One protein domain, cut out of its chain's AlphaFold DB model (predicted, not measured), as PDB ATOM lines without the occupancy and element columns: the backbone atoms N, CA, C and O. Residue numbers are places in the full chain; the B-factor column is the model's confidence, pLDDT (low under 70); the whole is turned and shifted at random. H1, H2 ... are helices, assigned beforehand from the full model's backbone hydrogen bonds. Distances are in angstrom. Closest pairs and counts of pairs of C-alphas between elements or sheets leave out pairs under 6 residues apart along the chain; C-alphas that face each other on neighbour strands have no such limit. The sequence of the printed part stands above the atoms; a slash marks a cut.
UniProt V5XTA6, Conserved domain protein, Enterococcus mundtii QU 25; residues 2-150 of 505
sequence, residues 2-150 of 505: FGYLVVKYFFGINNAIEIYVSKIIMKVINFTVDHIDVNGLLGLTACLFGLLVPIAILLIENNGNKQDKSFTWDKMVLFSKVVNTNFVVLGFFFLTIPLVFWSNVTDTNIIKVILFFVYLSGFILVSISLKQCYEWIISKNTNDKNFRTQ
ATOM      1  N   PHE A   2     160.038 134.153 207.470       41.34
ATOM      2  CA  PHE A   2     159.048 134.769 208.376       41.34
ATOM      3  C   PHE A   2     157.588 134.372 208.076       41.34
ATOM      4  O   PHE A   2     156.893 133.859 208.944       41.34
ATOM      5  N   GLY A   3     157.151 134.460 206.813       44.66
ATOM      6  CA  GLY A   3     155.820 133.980 206.417       44.66
ATOM      7  C   GLY A   3     155.621 132.466 206.581       44.66
ATOM      8  O   GLY A   3     154.484 132.012 206.605       44.66
ATOM      9  N   TYR A   4     156.697 131.673 206.651       46.75
ATOM     10  CA  TYR A   4     156.620 130.222 206.877       46.75
ATOM     11  C   TYR A   4     156.371 129.928 208.365       46.75
ATOM     12  O   TYR A   4     155.568 129.065 208.696       46.75
ATOM     13  N   LEU A   5     156.980 130.717 209.260       51.00
ATOM     14  CA  LEU A   5     156.773 130.627 210.708       51.00
ATOM     15  C   LEU A   5     155.350 131.027 211.130       51.00
ATOM     16  O   LEU A   5     154.759 130.334 211.950       51.00
ATOM     17  N   VAL A   6     154.769 132.079 210.540       54.81
ATOM     18  CA  VAL A   6     153.396 132.526 210.865       54.81
ATOM     19  C   VAL A   6     152.343 131.481 210.477       54.81
ATOM     20  O   VAL A   6     151.432 131.204 211.251       54.81
ATOM     21  N   VAL A   7     152.480 130.860 209.300       50.81
ATOM     22  CA  VAL A   7     151.520 129.857 208.804       50.81
ATOM     23  C   VAL A   7     151.609 128.553 209.596       50.81
ATOM     24  O   VAL A   7     150.577 127.988 209.957       50.81
ATOM     25  N   LYS A   8     152.828 128.127 209.941       48.16
ATOM     26  CA  LYS A   8     153.073 126.922 210.738       48.16
ATOM     27  C   LYS A   8     152.533 127.033 212.166       48.16
ATOM     28  O   LYS A   8     152.035 126.052 212.706       48.16
ATOM     29  N   TYR A   9     152.612 128.221 212.771       51.00
ATOM     30  CA  TYR A   9     152.164 128.441 214.151       51.00
ATOM     31  C   TYR A   9     150.637 128.576 214.281       51.00
ATOM     32  O   TYR A   9     150.086 128.193 215.306       51.00
ATOM     33  N   PHE A  10     149.948 129.098 213.257       47.62
ATOM     34  CA  PHE A  10     148.501 129.349 213.323       47.62
ATOM     35  C   PHE A  10     147.621 128.266 212.695       47.62
ATOM     36  O   PHE A  10     146.477 128.124 213.117       47.62
ATOM     37  N   PHE A  11     148.105 127.528 211.689       51.59
ATOM     38  CA  PHE A  11     147.210 126.723 210.852       51.59
ATOM     39  C   PHE A  11     147.487 125.219 210.833       51.59
ATOM     40  O   PHE A  11     146.605 124.499 210.390       51.59
ATOM     41  N   GLY A  12     148.626 124.723 211.337       50.22
ATOM     42  CA  GLY A  12     148.865 123.283 211.556       50.22
ATOM     43  C   GLY A  12     148.529 122.374 210.360       50.22
ATOM     44  O   GLY A  12     147.828 121.378 210.527       50.22
ATOM     45  N   ILE A  13     148.976 122.723 209.149       52.31
ATOM     46  CA  ILE A  13     148.627 122.022 207.899       52.31
ATOM     47  C   ILE A  13     149.896 121.469 207.216       52.31
ATOM     48  O   ILE A  13     151.008 121.899 207.469       52.31
ATOM     49  N   ASN A  14     149.743 120.476 206.337       58.19
ATOM     50  CA  ASN A  14     150.819 119.809 205.592       58.19
ATOM     51  C   ASN A  14     151.786 120.765 204.838       58.19
ATOM     52  O   ASN A  14     151.350 121.692 204.148       58.19
ATOM     53  N   ASN A  15     153.093 120.449 204.866       56.53
ATOM     54  CA  ASN A  15     154.229 121.283 204.412       56.53
ATOM     55  C   ASN A  15     154.081 121.952 203.021       56.53
ATOM     56  O   ASN A  15     154.603 123.044 202.805       56.53
ATOM     57  N   ALA A  16     153.396 121.330 202.054       57.34
ATOM     58  CA  ALA A  16     153.232 121.892 200.704       57.34
ATOM     59  C   ALA A  16     152.167 123.006 200.635       57.34
ATOM     60  O   ALA A  16     152.349 124.002 199.931       57.34
ATOM     61  N   ILE A  17     151.076 122.859 201.396       57.88
ATOM     62  CA  ILE A  17     150.007 123.862 201.492       57.88
ATOM     63  C   ILE A  17     150.505 125.055 202.314       57.88
ATOM     64  O   ILE A  17     150.254 126.195 201.930       57.88
ATOM     65  N   GLU A  18     151.305 124.821 203.360       57.88
ATOM     66  CA  GLU A  18     151.923 125.898 204.148       57.88
ATOM     67  C   GLU A  18     152.800 126.818 203.294       57.88
ATOM     68  O   GLU A  18     152.705 128.040 203.396       57.88
ATOM     69  N   ILE A  19     153.630 126.253 202.411       61.47
ATOM     70  CA  ILE A  19     154.502 127.039 201.526       61.47
ATOM     71  C   ILE A  19     153.671 127.868 200.538       61.47
ATOM     72  O   ILE A  19     154.026 129.012 200.242       61.47
ATOM     73  N   TYR A  20     152.566 127.321 200.028       69.88
ATOM     74  CA  TYR A  20     151.702 128.018 199.078       69.88
ATOM     75  C   TYR A  20     150.894 129.140 199.747       69.88
ATOM     76  O   TYR A  20     150.908 130.276 199.269       69.88
ATOM     77  N   VAL A  21     150.280 128.860 200.900       67.62
ATOM     78  CA  VAL A  21     149.554 129.844 201.718       67.62
ATOM     79  C   VAL A  21     150.496 130.955 202.179       67.62
ATOM     80  O   VAL A  21     150.180 132.132 202.037       67.62
ATOM     81  N   SER A  22     151.704 130.605 202.623       65.44
ATOM     82  CA  SER A  22     152.745 131.566 202.999       65.44
ATOM     83  C   SER A  22     153.137 132.494 201.846       65.44
ATOM     84  O   SER A  22     153.250 133.707 202.031       65.44
ATOM     85  N   LYS A  23     153.297 131.956 200.629       73.12
ATOM     86  CA  LYS A  23     153.588 132.760 199.429       73.12
ATOM     87  C   LYS A  23     152.435 133.692 199.065       73.12
ATOM     88  O   LYS A  23     152.698 134.817 198.648       73.12
ATOM     89  N   ILE A  24     151.187 133.249 199.218       76.69
ATOM     90  CA  ILE A  24     150.005 134.092 198.990       76.69
ATOM     91  C   ILE A  24     149.962 135.225 200.016       76.69
ATOM     92  O   ILE A  24     149.866 136.381 199.619       76.69
ATOM     93  N   ILE A  25     150.122 134.918 201.305       75.75
ATOM     94  CA  ILE A  25     150.141 135.918 202.381       75.75
ATOM     95  C   ILE A  25     151.245 136.952 202.134       75.75
ATOM     96  O   ILE A  25     150.978 138.148 202.169       75.75
ATOM     97  N   MET A  26     152.461 136.518 201.794       72.94
ATOM     98  CA  MET A  26     153.557 137.440 201.481       72.94
ATOM     99  C   MET A  26     153.279 138.293 200.237       72.94
ATOM    100  O   MET A  26     153.644 139.464 200.222       72.94
ATOM    101  N   LYS A  27     152.623 137.747 199.203       76.75
ATOM    102  CA  LYS A  27     152.206 138.531 198.028       76.75
ATOM    103  C   LYS A  27     151.159 139.582 198.386       76.75
ATOM    104  O   LYS A  27     151.282 140.708 197.923       76.75
ATOM    105  N   VAL A  28     150.174 139.234 199.213       75.88
ATOM    106  CA  VAL A  28     149.137 140.167 199.681       75.88
ATOM    107  C   VAL A  28     149.747 141.263 200.556       75.88
ATOM    108  O   VAL A  28     149.435 142.434 200.361       75.88
ATOM    109  N   ILE A  29     150.658 140.915 201.469       78.06
ATOM    110  CA  ILE A  29     151.360 141.886 202.322       78.06
ATOM    111  C   ILE A  29     152.221 142.826 201.474       78.06
ATOM    112  O   ILE A  29     152.110 144.036 201.631       78.06
ATOM    113  N   ASN A  30     153.026 142.292 200.548       75.31
ATOM    114  CA  ASN A  30     153.841 143.113 199.650       75.31
ATOM    115  C   ASN A  30     152.966 144.043 198.806       75.31
ATOM    116  O   ASN A  30     153.216 145.238 198.773       75.31
ATOM    117  N   PHE A  31     151.896 143.513 198.203       77.69
ATOM    118  CA  PHE A  31     150.936 144.318 197.451       77.69
ATOM    119  C   PHE A  31     150.352 145.441 198.313       77.69
ATOM    120  O   PHE A  31     150.296 146.580 197.874       77.69
ATOM    121  N   THR A  32     149.968 145.150 199.556       73.50
ATOM    122  CA  THR A  32     149.401 146.154 200.467       73.50
ATOM    123  C   THR A  32     150.423 147.238 200.811       73.50
ATOM    124  O   THR A  32     150.112 148.419 200.716       73.50
ATOM    125  N   VAL A  33     151.653 146.852 201.162       77.62
ATOM    126  CA  VAL A  33     152.735 147.781 201.527       77.62
ATOM    127  C   VAL A  33     153.160 148.657 200.348       77.62
ATOM    128  O   VAL A  33     153.405 149.845 200.539       77.62
ATOM    129  N   ASP A  34     153.176 148.108 199.133       75.00
ATOM    130  CA  ASP A  34     153.531 148.842 197.914       75.00
ATOM    131  C   ASP A  34     152.489 149.917 197.540       75.00
ATOM    132  O   ASP A  34     152.814 150.854 196.814       75.00
ATOM    133  N   HIS A  35     151.260 149.821 198.064       79.81
ATOM    134  CA  HIS A  35     150.182 150.796 197.847       79.81
ATOM    135  C   HIS A  35     149.938 151.724 199.051       79.81
ATOM    136  O   HIS A  35     149.029 152.555 199.007       79.81
ATOM    137  N   ILE A  36     150.726 151.611 200.127       79.00
ATOM    138  CA  ILE A  36     150.649 152.523 201.274       79.00
ATOM    139  C   ILE A  36     151.552 153.733 201.023       79.00
ATOM    140  O   ILE A  36     152.778 153.626 200.967       79.00
ATOM    141  N   ASP A  37     150.925 154.902 200.915       81.81
ATOM    142  CA  ASP A  37     151.627 156.176 200.785       81.81
ATOM    143  C   ASP A  37     152.138 156.682 202.147       81.81
ATOM    144  O   ASP A  37     151.442 156.590 203.167       81.81
ATOM    145  N   VAL A  38     153.329 157.291 202.144       82.25
ATOM    146  CA  VAL A  38     153.918 157.991 203.299       82.25
ATOM    147  C   VAL A  38     152.933 159.009 203.849       82.25
ATOM    148  O   VAL A  38     152.762 159.101 205.062       82.25
ATOM    149  N   ASN A  39     152.247 159.749 202.973       83.88
ATOM    150  CA  ASN A  39     151.289 160.769 203.395       83.88
ATOM    151  C   ASN A  39     150.106 160.162 204.160       83.88
ATOM    152  O   ASN A  39     149.596 160.782 205.091       83.88
ATOM    153  N   GLY A  40     149.703 158.931 203.824       83.88
ATOM    154  CA  GLY A  40     148.683 158.190 204.565       83.88
ATOM    155  C   GLY A  40     149.151 157.813 205.972       83.88
ATOM    156  O   GLY A  40     148.420 158.013 206.943       83.88
ATOM    157  N   LEU A  41     150.393 157.336 206.106       87.44
ATOM    158  CA  LEU A  41     150.996 157.018 207.407       87.44
ATOM    159  C   LEU A  41     151.209 158.277 208.263       87.44
ATOM    160  O   LEU A  41     150.901 158.280 209.456       87.44
ATOM    161  N   LEU A  42     151.664 159.373 207.651       87.12
ATOM    162  CA  LEU A  42     151.784 160.677 208.303       87.12
ATOM    163  C   LEU A  42     150.422 161.201 208.758       87.12
ATOM    164  O   LEU A  42     150.312 161.668 209.887       87.12
ATOM    165  N   GLY A  43     149.382 161.077 207.930       88.00
ATOM    166  CA  GLY A  43     148.018 161.467 208.285       88.00
ATOM    167  C   GLY A  43     147.482 160.692 209.490       88.00
ATOM    168  O   GLY A  43     146.981 161.293 210.437       88.00
ATOM    169  N   LEU A  44     147.656 159.366 209.514       87.50
ATOM    170  CA  LEU A  44     147.263 158.530 210.656       87.50
ATOM    171  C   LEU A  44     148.038 158.880 211.931       87.50
ATOM    172  O   LEU A  44     147.458 158.951 213.015       87.50
ATOM    173  N   THR A  45     149.338 159.134 211.800       90.50
ATOM    174  CA  THR A  45     150.190 159.552 212.918       90.50
ATOM    175  C   THR A  45     149.775 160.932 213.438       90.50
ATOM    176  O   THR A  45     149.649 161.122 214.646       90.50
ATOM    177  N   ALA A  46     149.477 161.879 212.546       88.12
ATOM    178  CA  ALA A  46     148.983 163.205 212.900       88.12
ATOM    179  C   ALA A  46     147.628 163.139 213.623       88.12
ATOM    180  O   ALA A  46     147.443 163.841 214.613       88.12
ATOM    181  N   CYS A  47     146.715 162.255 213.202       88.69
ATOM    182  CA  CYS A  47     145.459 162.006 213.916       88.69
ATOM    183  C   CYS A  47     145.694 161.489 215.344       88.69
ATOM    184  O   CYS A  47     145.059 161.976 216.278       88.69
ATOM    185  N   LEU A  48     146.626 160.544 215.537       88.31
ATOM    186  CA  LEU A  48     146.987 160.060 216.875       88.31
ATOM    187  C   LEU A  48     147.527 161.188 217.759       88.31
ATOM    188  O   LEU A  48     147.072 161.344 218.891       88.31
ATOM    189  N   PHE A  49     148.457 161.999 217.249       84.44
ATOM    190  CA  PHE A  49     148.998 163.141 217.994       84.44
ATOM    191  C   PHE A  49     147.936 164.202 218.291       84.44
ATOM    192  O   PHE A  49     147.901 164.737 219.401       84.44
ATOM    193  N   GLY A  50     147.040 164.457 217.336       87.06
ATOM    194  CA  GLY A  50     145.909 165.368 217.491       87.06
ATOM    195  C   GLY A  50     144.947 164.958 218.608       87.06
ATOM    196  O   GLY A  50     144.317 165.824 219.202       87.06
ATOM    197  N   LEU A  51     144.870 163.665 218.943       86.12
ATOM    198  CA  LEU A  51     144.115 163.163 220.096       86.12
ATOM    199  C   LEU A  51     144.954 163.130 221.379       86.12
ATOM    200  O   LEU A  51     144.455 163.458 222.454       86.12
ATOM    201  N   LEU A  52     146.229 162.754 221.277       83.25
ATOM    202  CA  LEU A  52     147.107 162.558 222.429       83.25
ATOM    203  C   LEU A  52     147.434 163.860 223.154       83.25
ATOM    204  O   LEU A  52     147.407 163.880 224.381       83.25
ATOM    205  N   VAL A  53     147.702 164.946 222.423       80.75
ATOM    206  CA  VAL A  53     148.064 166.235 223.032       80.75
ATOM    207  C   VAL A  53     146.913 166.812 223.875       80.75
ATOM    208  O   VAL A  53     147.148 167.084 225.054       80.75
ATOM    209  N   PRO A  54     145.667 166.940 223.369       83.00
ATOM    210  CA  PRO A  54     144.550 167.419 224.187       83.00
ATOM    211  C   PRO A  54     144.249 166.520 225.390       83.00
ATOM    212  O   PRO A  54     143.993 167.024 226.481       83.00
ATOM    213  N   ILE A  55     144.309 165.194 225.213       82.88
ATOM    214  CA  ILE A  55     144.089 164.239 226.307       82.88
ATOM    215  C   ILE A  55     145.172 164.387 227.381       82.88
ATOM    216  O   ILE A  55     144.849 164.416 228.565       82.88
ATOM    217  N   ALA A  56     146.442 164.530 226.995       78.38
ATOM    218  CA  ALA A  56     147.541 164.720 227.938       78.38
ATOM    219  C   ALA A  56     147.391 166.019 228.745       78.38
ATOM    220  O   ALA A  56     147.557 165.988 229.963       78.38
ATOM    221  N   ILE A  57     147.020 167.131 228.097       79.56
ATOM    222  CA  ILE A  57     146.755 168.411 228.778       79.56
ATOM    223  C   ILE A  57     145.621 168.241 229.795       79.56
ATOM    224  O   ILE A  57     145.805 168.536 230.975       79.56
ATOM    225  N   LEU A  58     144.493 167.664 229.369       80.06
ATOM    226  CA  LEU A  58     143.333 167.432 230.233       80.06
ATOM    227  C   LEU A  58     143.696 166.565 231.447       80.06
ATOM    228  O   LEU A  58     143.262 166.848 232.563       80.06
ATOM    229  N   LEU A  59     144.506 165.522 231.253       80.19
ATOM    230  CA  LEU A  59     144.958 164.651 232.336       80.19
ATOM    231  C   LEU A  59     145.921 165.348 233.307       80.19
ATOM    232  O   LEU A  59     145.856 165.081 234.505       80.19
ATOM    233  N   ILE A  60     146.814 166.213 232.830       76.31
ATOM    234  CA  ILE A  60     147.787 166.904 233.690       76.31
ATOM    235  C   ILE A  60     147.110 167.994 234.527       76.31
ATOM    236  O   ILE A  60     147.424 168.131 235.712       76.31
ATOM    237  N   GLU A  61     146.186 168.746 233.927       73.12
ATOM    238  CA  GLU A  61     145.518 169.879 234.578       73.12
ATOM    239  C   GLU A  61     144.467 169.437 235.603       73.12
ATOM    240  O   GLU A  61     144.338 170.057 236.658       73.12
ATOM    241  N   ASN A  62     143.750 168.340 235.333       68.88
ATOM    242  CA  ASN A  62     142.603 167.940 236.152       68.88
ATOM    243  C   ASN A  62     142.913 166.877 237.223       68.88
ATOM    244  O   ASN A  62     142.157 166.751 238.187       68.88
ATOM    245  N   ASN A  63     144.003 166.107 237.105       67.75
ATOM    246  CA  ASN A  63     144.355 165.118 238.136       67.75
ATOM    247  C   ASN A  63     145.095 165.764 239.315       67.75
ATOM    248  O   ASN A  63     145.961 166.620 239.139       67.75
ATOM    249  N   GLY A  64     144.769 165.326 240.531       59.72
ATOM    250  CA  GLY A  64     145.240 165.925 241.782       59.72
ATOM    251  C   GLY A  64     144.442 167.148 242.241       59.72
ATOM    252  O   GLY A  64     144.790 167.744 243.257       59.72
ATOM    253  N   ASN A  65     143.373 167.528 241.526       65.94
ATOM    254  CA  ASN A  65     142.433 168.549 241.977       65.94
ATOM    255  C   ASN A  65     141.265 167.896 242.740       65.94
ATOM    256  O   ASN A  65     140.539 167.056 242.201       65.94
ATOM    257  N   LYS A  66     141.051 168.320 243.992       61.56
ATOM    258  CA  LYS A  66     139.981 167.806 244.864       61.56
ATOM    259  C   LYS A  66     138.576 168.027 244.292       61.56
ATOM    260  O   LYS A  66     137.688 167.214 244.530       61.56
ATOM    261  N   GLN A  67     138.379 169.076 243.487       62.50
ATOM    262  CA  GLN A  67     137.096 169.347 242.820       62.50
ATOM    263  C   GLN A  67     136.717 168.261 241.794       62.50
ATOM    264  O   GLN A  67     135.555 168.134 241.416       62.50
ATOM    265  N   ASP A  68     137.682 167.419 241.412       60.53
ATOM    266  CA  ASP A  68     137.585 166.453 240.326       60.53
ATOM    267  C   ASP A  68     137.566 164.982 240.781       60.53
ATOM    268  O   ASP A  68     137.766 164.076 239.965       60.53
ATOM    269  N   LYS A  69     137.277 164.726 242.069       68.56
ATOM    270  CA  LYS A  69     137.302 163.374 242.674       68.56
ATOM    271  C   LYS A  69     138.629 162.643 242.400       68.56
ATOM    272  O   LYS A  69     138.653 161.446 242.095       68.56
ATOM    273  N   SER A  70     139.728 163.389 242.439       77.06
ATOM    274  CA  SER A  70     141.080 162.891 242.202       77.06
ATOM    275  C   SER A  70     141.927 163.066 243.456       77.06
ATOM    276  O   SER A  70     141.799 164.067 244.160       77.06
ATOM    277  N   PHE A  71     142.782 162.083 243.723       83.00
ATOM    278  CA  PHE A  71     143.740 162.107 244.821       83.00
ATOM    279  C   PHE A  71     145.031 162.798 244.395       83.00
ATOM    280  O   PHE A  71     145.394 162.802 243.217       83.00
ATOM    281  N   THR A  72     145.769 163.347 245.351       84.81
ATOM    282  CA  THR A  72     147.062 164.004 245.095       84.81
ATOM    283  C   THR A  72     148.068 163.068 244.423       84.81
ATOM    284  O   THR A  72     148.817 163.482 243.536       84.81
ATOM    285  N   TRP A  73     148.017 161.782 244.768       87.44
ATOM    286  CA  TRP A  73     148.879 160.731 244.235       87.44
ATOM    287  C   TRP A  73     148.377 160.115 242.913       87.44
ATOM    288  O   TRP A  73     149.100 159.339 242.286       87.44
ATOM    289  N   ASP A  74     147.201 160.510 242.400       87.75
ATOM    290  CA  ASP A  74     146.682 160.008 241.115       87.75
ATOM    291  C   ASP A  74     147.593 160.351 239.934       87.75
ATOM    292  O   ASP A  74     147.615 159.621 238.947       87.75
ATOM    293  N   LYS A  75     148.369 161.440 240.016       85.50
ATOM    294  CA  LYS A  75     149.357 161.770 238.976       85.50
ATOM    295  C   LYS A  75     150.380 160.643 238.815       85.50
ATOM    296  O   LYS A  75     150.728 160.288 237.692       85.50
ATOM    297  N   MET A  76     150.819 160.041 239.921       86.38
ATOM    298  CA  MET A  76     151.771 158.930 239.893       86.38
ATOM    299  C   MET A  76     151.136 157.672 239.292       86.38
ATOM    300  O   MET A  76     151.752 157.012 238.451       86.38
ATOM    301  N   VAL A  77     149.878 157.383 239.642       88.62
ATOM    302  CA  VAL A  77     149.094 156.292 239.035       88.62
ATOM    303  C   VAL A  77     148.940 156.520 237.536       88.62
ATOM    304  O   VAL A  77     149.147 155.607 236.742       88.62
ATOM    305  N   LEU A  78     148.635 157.750 237.124       87.31
ATOM    306  CA  LEU A  78     148.447 158.090 235.725       87.31
ATOM    307  C   LEU A  78     149.702 157.781 234.901       87.31
ATOM    308  O   LEU A  78     149.629 157.034 233.928       87.31
ATOM    309  N   PHE A  79     150.859 158.311 235.294       84.50
ATOM    310  CA  PHE A  79     152.086 158.150 234.508       84.50
ATOM    311  C   PHE A  79     152.632 156.720 234.506       84.50
ATOM    312  O   PHE A  79     153.234 156.291 233.515       84.50
ATOM    313  N   SER A  80     152.409 155.973 235.587       84.56
ATOM    314  CA  SER A  80     152.899 154.599 235.720       84.56
ATOM    315  C   SER A  80     151.944 153.556 235.128       84.56
ATOM    316  O   SER A  80     152.405 152.621 234.476       84.56
ATOM    317  N   LYS A  81     150.627 153.711 235.320       88.25
ATOM    318  CA  LYS A  81     149.611 152.689 235.012       88.25
ATOM    319  C   LYS A  81     148.681 153.001 233.860       88.25
ATOM    320  O   LYS A  81     148.198 152.064 233.230       88.25
ATOM    321  N   VAL A  82     148.406 154.275 233.605       85.75
ATOM    322  CA  VAL A  82     147.409 154.688 232.602       85.75
ATOM    323  C   VAL A  82     148.084 155.107 231.304       85.75
ATOM    324  O   VAL A  82     147.697 154.670 230.230       85.75
ATOM    325  N   VAL A  83     149.102 155.958 231.399       83.31
ATOM    326  CA  VAL A  83     149.899 156.394 230.251       83.31
ATOM    327  C   VAL A  83     150.953 155.344 229.927       83.31
ATOM    328  O   VAL A  83     151.196 155.085 228.757       83.31
ATOM    329  N   ASN A  84     151.572 154.750 230.958       78.88
ATOM    330  CA  ASN A  84     152.745 153.886 230.836       78.88
ATOM    331  C   ASN A  84     153.804 154.531 229.925       78.88
ATOM    332  O   ASN A  84     153.953 154.198 228.749       78.88
ATOM    333  N   THR A  85     154.541 155.491 230.488       78.75
ATOM    334  CA  THR A  85     155.489 156.344 229.747       78.75
ATOM    335  C   THR A  85     156.453 155.550 228.855       78.75
ATOM    336  O   THR A  85     156.752 155.979 227.741       78.75
ATOM    337  N   ASN A  86     156.870 154.350 229.276       82.50
ATOM    338  CA  ASN A  86     157.731 153.477 228.475       82.50
ATOM    339  C   ASN A  86     157.053 153.021 227.173       82.50
ATOM    340  O   ASN A  86     157.685 153.040 226.118       82.50
ATOM    341  N   PHE A  87     155.773 152.640 227.219       83.19
ATOM    342  CA  PHE A  87     155.019 152.233 226.028       83.19
ATOM    343  C   PHE A  87     154.766 153.394 225.075       83.19
ATOM    344  O   PHE A  87     154.862 153.204 223.864       83.19
ATOM    345  N   VAL A  88     154.503 154.592 225.596       85.31
ATOM    346  CA  VAL A  88     154.322 155.790 224.766       85.31
ATOM    347  C   VAL A  88     155.627 156.171 224.068       85.31
ATOM    348  O   VAL A  88     155.634 156.374 222.856       85.31
ATOM    349  N   VAL A  89     156.746 156.196 224.798       87.25
ATOM    350  CA  VAL A  89     158.068 156.502 224.229       87.25
ATOM    351  C   VAL A  89     158.470 155.462 223.181       87.25
ATOM    352  O   VAL A  89     158.827 155.833 222.063       87.25
ATOM    353  N   LEU A  90     158.357 154.163 223.488       89.44
ATOM    354  CA  LEU A  90     158.625 153.091 222.518       89.44
ATOM    355  C   LEU A  90     157.691 153.171 221.307       89.44
ATOM    356  O   LEU A  90     158.137 153.010 220.172       89.44
ATOM    357  N   GLY A  91     156.411 153.472 221.536       90.25
ATOM    358  CA  GLY A  91     155.423 153.684 220.487       90.25
ATOM    359  C   GLY A  91     155.828 154.809 219.538       90.25
ATOM    360  O   GLY A  91     155.795 154.624 218.323       90.25
ATOM    361  N   PHE A  92     156.303 155.940 220.067       89.44
ATOM    362  CA  PHE A  92     156.803 157.045 219.249       89.44
ATOM    363  C   PHE A  92     158.068 156.697 218.472       89.44
ATOM    364  O   PHE A  92     158.160 157.059 217.297       89.44
ATOM    365  N   PHE A  93     159.013 155.961 219.063       91.38
ATOM    366  CA  PHE A  93     160.170 155.456 218.318       91.38
ATOM    367  C   PHE A  93     159.735 154.557 217.155       91.38
ATOM    368  O   PHE A  93     160.202 154.732 216.027       91.38
ATOM    369  N   PHE A  94     158.799 153.643 217.404       93.31
ATOM    370  CA  PHE A  94     158.268 152.727 216.397       93.31
ATOM    371  C   PHE A  94     157.380 153.391 215.347       93.31
ATOM    372  O   PHE A  94     157.264 152.853 214.257       93.31
ATOM    373  N   LEU A  95     156.798 154.559 215.615       91.12
ATOM    374  CA  LEU A  95     156.124 155.364 214.592       91.12
ATOM    375  C   LEU A  95     157.135 156.167 213.766       91.12
ATOM    376  O   LEU A  95     157.077 156.172 212.539       91.12
ATOM    377  N   THR A  96     158.097 156.811 214.430       88.94
ATOM    378  CA  THR A  96     159.021 157.766 213.799       88.94
ATOM    379  C   THR A  96     160.044 157.079 212.900       88.94
ATOM    380  O   THR A  96     160.269 157.532 211.780       88.94
ATOM    381  N   ILE A  97     160.654 155.975 213.352       88.19
ATOM    382  CA  ILE A  97     161.703 155.276 212.590       88.19
ATOM    383  C   ILE A  97     161.168 154.817 211.220       88.19
ATOM    384  O   ILE A  97     161.757 155.192 210.206       88.19
ATOM    385  N   PRO A  98     160.040 154.087 211.125       88.06
ATOM    386  CA  PRO A  98     159.464 153.725 209.836       88.06
ATOM    387  C   PRO A  98     159.155 154.913 208.942       88.06
ATOM    388  O   PRO A  98     159.475 154.843 207.763       88.06
ATOM    389  N   LEU A  99     158.598 156.001 209.482       86.50
ATOM    390  CA  LEU A  99     158.249 157.191 208.701       86.50
ATOM    391  C   LEU A  99     159.480 157.873 208.090       86.50
ATOM    392  O   LEU A  99     159.450 158.228 206.915       86.50
ATOM    393  N   VAL A 100     160.568 158.014 208.855       87.06
ATOM    394  CA  VAL A 100     161.821 158.634 208.384       87.06
ATOM    395  C   VAL A 100     162.470 157.810 207.273       87.06
ATOM    396  O   VAL A 100     163.008 158.366 206.316       87.06
ATOM    397  N   PHE A 101     162.430 156.482 207.386       85.50
ATOM    398  CA  PHE A 101     163.077 155.596 206.420       85.50
ATOM    399  C   PHE A 101     162.159 155.154 205.272       85.50
ATOM    400  O   PHE A 101     162.664 154.610 204.293       85.50
ATOM    401  N   TRP A 102     160.848 155.418 205.327       83.38
ATOM    402  CA  TRP A 102     159.880 154.927 204.334       83.38
ATOM    403  C   TRP A 102     160.194 155.384 202.905       83.38
ATOM    404  O   TRP A 102     160.116 154.585 201.973       83.38
ATOM    405  N   SER A 103     160.583 156.652 202.726       74.25
ATOM    406  CA  SER A 103     160.902 157.231 201.412       74.25
ATOM    407  C   SER A 103     162.272 156.817 200.871       74.25
ATOM    408  O   SER A 103     162.496 156.886 199.667       74.25
ATOM    409  N   ASN A 104     163.186 156.386 201.744       70.69
ATOM    410  CA  ASN A 104     164.575 156.074 201.389       70.69
ATOM    411  C   ASN A 104     164.783 154.598 201.014       70.69
ATOM    412  O   ASN A 104     165.863 154.218 200.569       70.69
ATOM    413  N   VAL A 105     163.766 153.751 201.194       69.25
ATOM    414  CA  VAL A 105     163.807 152.336 200.814       69.25
ATOM    415  C   VAL A 105     163.189 152.192 199.423       69.25
ATOM    416  O   VAL A 105     161.980 152.024 199.289       69.25
ATOM    417  N   THR A 106     164.005 152.268 198.372       57.72
ATOM    418  CA  THR A 106     163.530 152.154 196.980       57.72
ATOM    419  C   THR A 106     163.444 150.711 196.475       57.72
ATOM    420  O   THR A 106     162.515 150.407 195.736       57.72
ATOM    421  N   ASP A 107     164.317 149.798 196.924       57.56
ATOM    422  CA  ASP A 107     164.578 148.562 196.154       57.56
ATOM    423  C   ASP A 107     164.375 147.224 196.893       57.56
ATOM    424  O   ASP A 107     164.596 146.158 196.321       57.56
ATOM    425  N   THR A 108     163.935 147.218 198.158       61.69
ATOM    426  CA  THR A 108     163.731 145.962 198.915       61.69
ATOM    427  C   THR A 108     162.367 145.882 199.608       61.69
ATOM    428  O   THR A 108     162.180 146.374 200.721       61.69
ATOM    429  N   ASN A 109     161.425 145.153 198.991       69.88
ATOM    430  CA  ASN A 109     160.072 144.916 199.532       69.88
ATOM    431  C   ASN A 109     160.091 144.329 200.953       69.88
ATOM    432  O   ASN A 109     159.239 144.654 201.772       69.88
ATOM    433  N   ILE A 110     161.094 143.512 201.290       74.75
ATOM    434  CA  ILE A 110     161.218 142.913 202.628       74.75
ATOM    435  C   ILE A 110     161.452 143.985 203.706       74.75
ATOM    436  O   ILE A 110     160.866 143.894 204.781       74.75
ATOM    437  N   ILE A 111     162.266 145.010 203.426       78.75
ATOM    438  CA  ILE A 111     162.557 146.076 204.394       78.75
ATOM    439  C   ILE A 111     161.312 146.937 204.616       78.75
ATOM    440  O   ILE A 111     160.966 147.198 205.766       78.75
ATOM    441  N   LYS A 112     160.579 147.296 203.552       79.44
ATOM    442  CA  LYS A 112     159.306 148.028 203.687       79.44
ATOM    443  C   LYS A 112     158.280 147.260 204.522       79.44
ATOM    444  O   LYS A 112     157.623 147.852 205.371       79.44
ATOM    445  N   VAL A 113     158.184 145.941 204.340       82.50
ATOM    446  CA  VAL A 113     157.303 145.090 205.156       82.50
ATOM    447  C   VAL A 113     157.706 145.112 206.631       82.50
ATOM    448  O   VAL A 113     156.841 145.242 207.493       82.50
ATOM    449  N   ILE A 114     159.003 145.032 206.939       85.00
ATOM    450  CA  ILE A 114     159.493 145.133 208.322       85.00
ATOM    451  C   ILE A 114     159.156 146.507 208.912       85.00
ATOM    452  O   ILE A 114     158.591 146.572 210.002       85.00
ATOM    453  N   LEU A 115     159.439 147.596 208.187       87.50
ATOM    454  CA  LEU A 115     159.116 148.957 208.624       87.50
ATOM    455  C   LEU A 115     157.614 149.130 208.872       87.50
ATOM    456  O   LEU A 115     157.230 149.731 209.872       87.50
ATOM    457  N   PHE A 116     156.764 148.547 208.025       86.88
ATOM    458  CA  PHE A 116     155.316 148.576 208.203       86.88
ATOM    459  C   PHE A 116     154.865 147.869 209.487       86.88
ATOM    460  O   PHE A 116     154.047 148.409 210.228       86.88
ATOM    461  N   PHE A 117     155.414 146.693 209.802       88.81
ATOM    462  CA  PHE A 117     155.080 145.998 211.052       88.81
ATOM    463  C   PHE A 117     155.599 146.725 212.295       88.81
ATOM    464  O   PHE A 117     154.912 146.739 213.320       88.81
ATOM    465  N   VAL A 118     156.772 147.361 212.212       91.00
ATOM    466  CA  VAL A 118     157.278 148.231 213.284       91.00
ATOM    467  C   VAL A 118     156.332 149.418 213.478       91.00
ATOM    468  O   VAL A 118     155.895 149.661 214.600       91.00
ATOM    469  N   TYR A 119     155.917 150.075 212.390       92.62
ATOM    470  CA  TYR A 119     154.959 151.185 212.424       92.62
ATOM    471  C   TYR A 119     153.633 150.767 213.059       92.62
ATOM    472  O   TYR A 119     153.140 151.430 213.969       92.62
ATOM    473  N   LEU A 120     153.072 149.638 212.618       90.81
ATOM    474  CA  LEU A 120     151.813 149.114 213.138       90.81
ATOM    475  C   LEU A 120     151.920 148.793 214.633       90.81
ATOM    476  O   LEU A 120     151.004 149.094 215.394       90.81
ATOM    477  N   SER A 121     153.055 148.242 215.067       91.56
ATOM    478  CA  SER A 121     153.323 147.988 216.485       91.56
ATOM    479  C   SER A 121     153.349 149.294 217.286       91.56
ATOM    480  O   SER A 121     152.701 149.381 218.328       91.56
ATOM    481  N   GLY A 122     154.022 150.334 216.780       91.56
ATOM    482  CA  GLY A 122     154.018 151.663 217.397       91.56
ATOM    483  C   GLY A 122     152.621 152.282 217.472       91.56
ATOM    484  O   GLY A 122     152.211 152.768 218.527       91.56
ATOM    485  N   PHE A 123     151.849 152.184 216.387       90.81
ATOM    486  CA  PHE A 123     150.466 152.659 216.315       90.81
ATOM    487  C   PHE A 123     149.576 151.978 217.363       90.81
ATOM    488  O   PHE A 123     148.811 152.649 218.060       90.81
ATOM    489  N   ILE A 124     149.695 150.655 217.509       91.19
ATOM    490  CA  ILE A 124     148.946 149.874 218.502       91.19
ATOM    491  C   ILE A 124     149.321 150.302 219.927       91.19
ATOM    492  O   ILE A 124     148.423 150.548 220.729       91.19
ATOM    493  N   LEU A 125     150.614 150.450 220.244       90.56
ATOM    494  CA  LEU A 125     151.073 150.861 221.581       90.56
ATOM    495  C   LEU A 125     150.518 152.234 221.996       90.56
ATOM    496  O   LEU A 125     149.983 152.387 223.100       90.56
ATOM    497  N   VAL A 126     150.586 153.221 221.099       89.94
ATOM    498  CA  VAL A 126     150.045 154.565 221.361       89.94
ATOM    499  C   VAL A 126     148.518 154.527 221.469       89.94
ATOM    500  O   VAL A 126     147.952 155.148 222.367       89.94
ATOM    501  N   SER A 127     147.839 153.743 220.626       88.81
ATOM    502  CA  SER A 127     146.377 153.587 220.671       88.81
ATOM    503  C   SER A 127     145.885 152.933 221.967       88.81
ATOM    504  O   SER A 127     144.871 153.356 222.521       88.81
ATOM    505  N   ILE A 128     146.602 151.929 222.485       89.31
ATOM    506  CA  ILE A 128     146.299 151.309 223.785       89.31
ATOM    507  C   ILE A 128     146.410 152.351 224.903       89.31
ATOM    508  O   ILE A 128     145.501 152.459 225.725       89.31
ATOM    509  N   SER A 129     147.478 153.149 224.895       87.44
ATOM    510  CA  SER A 129     147.706 154.201 225.896       87.44
ATOM    511  C   SER A 129     146.605 155.271 225.841       87.44
ATOM    512  O   SER A 129     146.056 155.665 226.869       87.44
ATOM    513  N   LEU A 130     146.200 155.686 224.634       87.75
ATOM    514  CA  LEU A 130     145.079 156.608 224.418       87.75
ATOM    515  C   LEU A 130     143.754 156.056 224.947       87.75
ATOM    516  O   LEU A 130     143.008 156.775 225.610       87.75
ATOM    517  N   LYS A 131     143.470 154.776 224.682       88.56
ATOM    518  CA  LYS A 131     142.272 154.108 225.194       88.56
ATOM    519  C   LYS A 131     142.250 154.117 226.724       88.56
ATOM    520  O   LYS A 131     141.233 154.485 227.301       88.56
ATOM    521  N   GLN A 132     143.362 153.773 227.374       89.38
ATOM    522  CA  GLN A 132     143.470 153.784 228.838       89.38
ATOM    523  C   GLN A 132     143.291 155.194 229.415       89.38
ATOM    524  O   GLN A 132     142.584 155.377 230.406       89.38
ATOM    525  N   CYS A 133     143.870 156.207 228.767       88.50
ATOM    526  CA  CYS A 133     143.683 157.610 229.133       88.50
ATOM    527  C   CYS A 133     142.211 158.039 229.033       88.50
ATOM    528  O   CYS A 133     141.688 158.689 229.937       88.50
ATOM    529  N   TYR A 134     141.527 157.643 227.960       86.62
ATOM    530  CA  TYR A 134     140.100 157.900 227.791       86.62
ATOM    531  C   TYR A 134     139.260 157.192 228.864       86.62
ATOM    532  O   TYR A 134     138.423 157.830 229.501       86.62
ATOM    533  N   GLU A 135     139.528 155.909 229.130       87.38
ATOM    534  CA  GLU A 135     138.872 155.131 230.190       87.38
ATOM    535  C   GLU A 135     139.069 155.777 231.571       87.38
ATOM    536  O   GLU A 135     138.118 155.872 232.348       87.38
ATOM    537  N   TRP A 136     140.255 156.318 231.866       87.50
ATOM    538  CA  TRP A 136     140.509 157.089 233.087       87.50
ATOM    539  C   TRP A 136     139.655 158.360 233.176       87.50
ATOM    540  O   TRP A 136     139.171 158.705 234.254       87.50
ATOM    541  N   ILE A 137     139.446 159.078 232.073       83.75
ATOM    542  CA  ILE A 137     138.654 160.318 232.070       83.75
ATOM    543  C   ILE A 137     137.168 160.014 232.279       83.75
ATOM    544  O   ILE A 137     136.559 160.570 233.194       83.75
ATOM    545  N   ILE A 138     136.587 159.122 231.468       84.06
ATOM    546  CA  ILE A 138     135.135 158.861 231.491       84.06
ATOM    547  C   ILE A 138     134.678 158.251 232.809       84.06
ATOM    548  O   ILE A 138     133.571 158.505 233.286       84.06
ATOM    549  N   SER A 139     135.551 157.457 233.417       81.12
ATOM    550  CA  SER A 139     135.208 156.690 234.596       81.12
ATOM    551  C   SER A 139     135.084 157.572 235.841       81.12
ATOM    552  O   SER A 139     134.445 157.173 236.803       81.12
ATOM    553  N   LYS A 140     135.510 158.844 235.807       74.12
ATOM    554  CA  LYS A 140     135.238 159.847 236.861       74.12
ATOM    555  C   LYS A 140     133.768 159.896 237.325       74.12
ATOM    556  O   LYS A 140     133.502 160.195 238.489       74.12
ATOM    557  N   ASN A 141     132.828 159.598 236.426       67.75
ATOM    558  CA  ASN A 141     131.388 159.740 236.659       67.75
ATOM    559  C   ASN A 141     130.650 158.414 236.911       67.75
ATOM    560  O   ASN A 141     129.428 158.423 237.043       67.75
ATOM    561  N   THR A 142     131.351 157.278 236.975       65.75
ATOM    562  CA  THR A 142     130.737 155.960 237.206       65.75
ATOM    563  C   THR A 142     130.883 155.530 238.668       65.75
ATOM    564  O   THR A 142     131.990 155.566 239.208       65.75
ATOM    565  N   ASN A 143     129.770 155.125 239.295       55.66
ATOM    566  CA  ASN A 143     129.691 154.811 240.731       55.66
ATOM    567  C   ASN A 143     130.173 153.395 241.112       55.66
ATOM    568  O   ASN A 143     130.508 153.182 242.271       55.66
ATOM    569  N   ASP A 144     130.247 152.450 240.170       51.84
ATOM    570  CA  ASP A 144     130.705 151.075 240.427       51.84
ATOM    571  C   ASP A 144     132.153 150.850 239.990       51.84
ATOM    572  O   ASP A 144     132.639 151.573 239.117       51.84
ATOM    573  N   LYS A 145     132.815 149.848 240.613       56.69
ATOM    574  CA  LYS A 145     134.223 149.412 240.430       56.69
ATOM    575  C   LYS A 145     134.871 150.009 239.188       56.69
ATOM    576  O   LYS A 145     134.841 149.478 238.082       56.69
ATOM    577  N   ASN A 146     135.425 151.175 239.439       77.19
ATOM    578  CA  ASN A 146     135.810 152.128 238.436       77.19
ATOM    579  C   ASN A 146     137.200 151.750 237.906       77.19
ATOM    580  O   ASN A 146     138.066 151.359 238.690       77.19
ATOM    581  N   PHE A 147     137.436 151.880 236.597       86.50
ATOM    582  CA  PHE A 147     138.758 151.688 235.984       86.50
ATOM    583  C   PHE A 147     139.867 152.420 236.767       86.50
ATOM    584  O   PHE A 147     140.954 151.874 236.955       86.50
ATOM    585  N   ARG A 148     139.568 153.609 237.320       85.88
ATOM    586  CA  ARG A 148     140.472 154.344 238.223       85.88
ATOM    587  C   ARG A 148     140.860 153.546 239.459       85.88
ATOM    588  O   ARG A 148     142.043 153.459 239.772       85.88
ATOM    589  N   THR A 149     139.885 152.967 240.154       86.69
ATOM    590  CA  THR A 149     140.118 152.154 241.353       86.69
ATOM    591  C   THR A 149     140.989 150.954 241.017       86.69
ATOM    592  O   THR A 149     141.996 150.749 241.679       86.69
ATOM    593  N   GLN A 150     140.701 150.239 239.926       88.75
ATOM    594  CA  GLN A 150     141.540 149.117 239.502       88.75
ATOM    595  C   GLN A 150     142.996 149.549 239.254       88.75
ATOM    596  O   GLN A 150     143.922 148.895 239.725       88.75
TER     597      GLN A 150
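AT A GLANCE: This is residues 2 to 150 of the 505 residues of the protein "Conserved domain protein" of Enterococcus mundtii QU 25 (UniProt V5XTA6). The model has the outline of an L: a long, loose bundle of three helices, H3, H5 and H6, makes the long limb, and H2 turns away from one end of it with H1 folded back on H2 as a short limb. Two small helices, H4 and H7, pack on H6 towards the bundle's other end. The printed part has 149 residues with seven named helices, H1 to H7 in order, and no named strand, and its class is all helix. The whole is loose, with a radius of gyration of the C-alphas of 20.4 A, and only just flat, spanning 64 by 37 by 21 A.

HOW THE PARTS SIT: Start at H6, residues 109 to 141, the hub, which touches five other helices. H5, residues 85 to 102, forms a helical hairpin with it: they touch, closest at the C-alphas of Gly 91 and Gly 122, 4.0 A apart, and run opposite ways at a shallow tilt of 34 degrees, only just short of steep. H3, residues 38 to 62, touches H6 at residues 123 to 137 alone, closest at the C-alphas of Leu 52 and Leu 130, 6.6 A, the same way at a shallow tilt of 26 degrees. H3 and H5 touch through residues 38 to 45 and 95 to 102 alone, closest at the C-alphas of Val 38 and Trp 102, 6.8 A. These three make an up and down bundle, each running against the one before it. H2, residues 15 to 34, touches H6 with residues 29 to 34 alone, closest at the C-alphas of Val 33 and Val 113, 6.4 A, about perpendicular at 75 degrees. H1, residues 2 to 11, touches H2, closest at the C-alphas of Gly 3 and Ser 22, 5.2 A; H1 and H6 are apart. H4, residues 74 to 82, touches H6, closest at the C-alphas of Val 82 and Gln 132, 5.5 A. H7, residues 147 to 150, touches H6, closest at the C-alphas of Trp 136 and Arg 148, 5.8 A. In H2 and H4 every O i to N i+4 pair is within hydrogen-bond range; H1 has 5 of 6, H3 20 of 21, H5 13 of 14, H6 27 of 29, and H7 is too short for such a pair.

IN THESE COORDINATES: Find C-alpha 109 at (160.072, 144.916, 199.532); from there H6 runs 49.2 A to C-alpha 141 at (131.388, 159.740, 236.659). H3 is 36.1 A long, H2 28.3 A and H5 25.8 A.

THE WHOLE: The C-alphas farthest apart, of Ala 16 and Gln 67, are 65.5 A apart. The printed part has no cut, and the link from H3 to H4 is long, with 11 residues. The mean pLDDT of the printed part is 77.4; residues 2 to 22, 62 to 69, 105 to 109 and 141 to 145 are under 70.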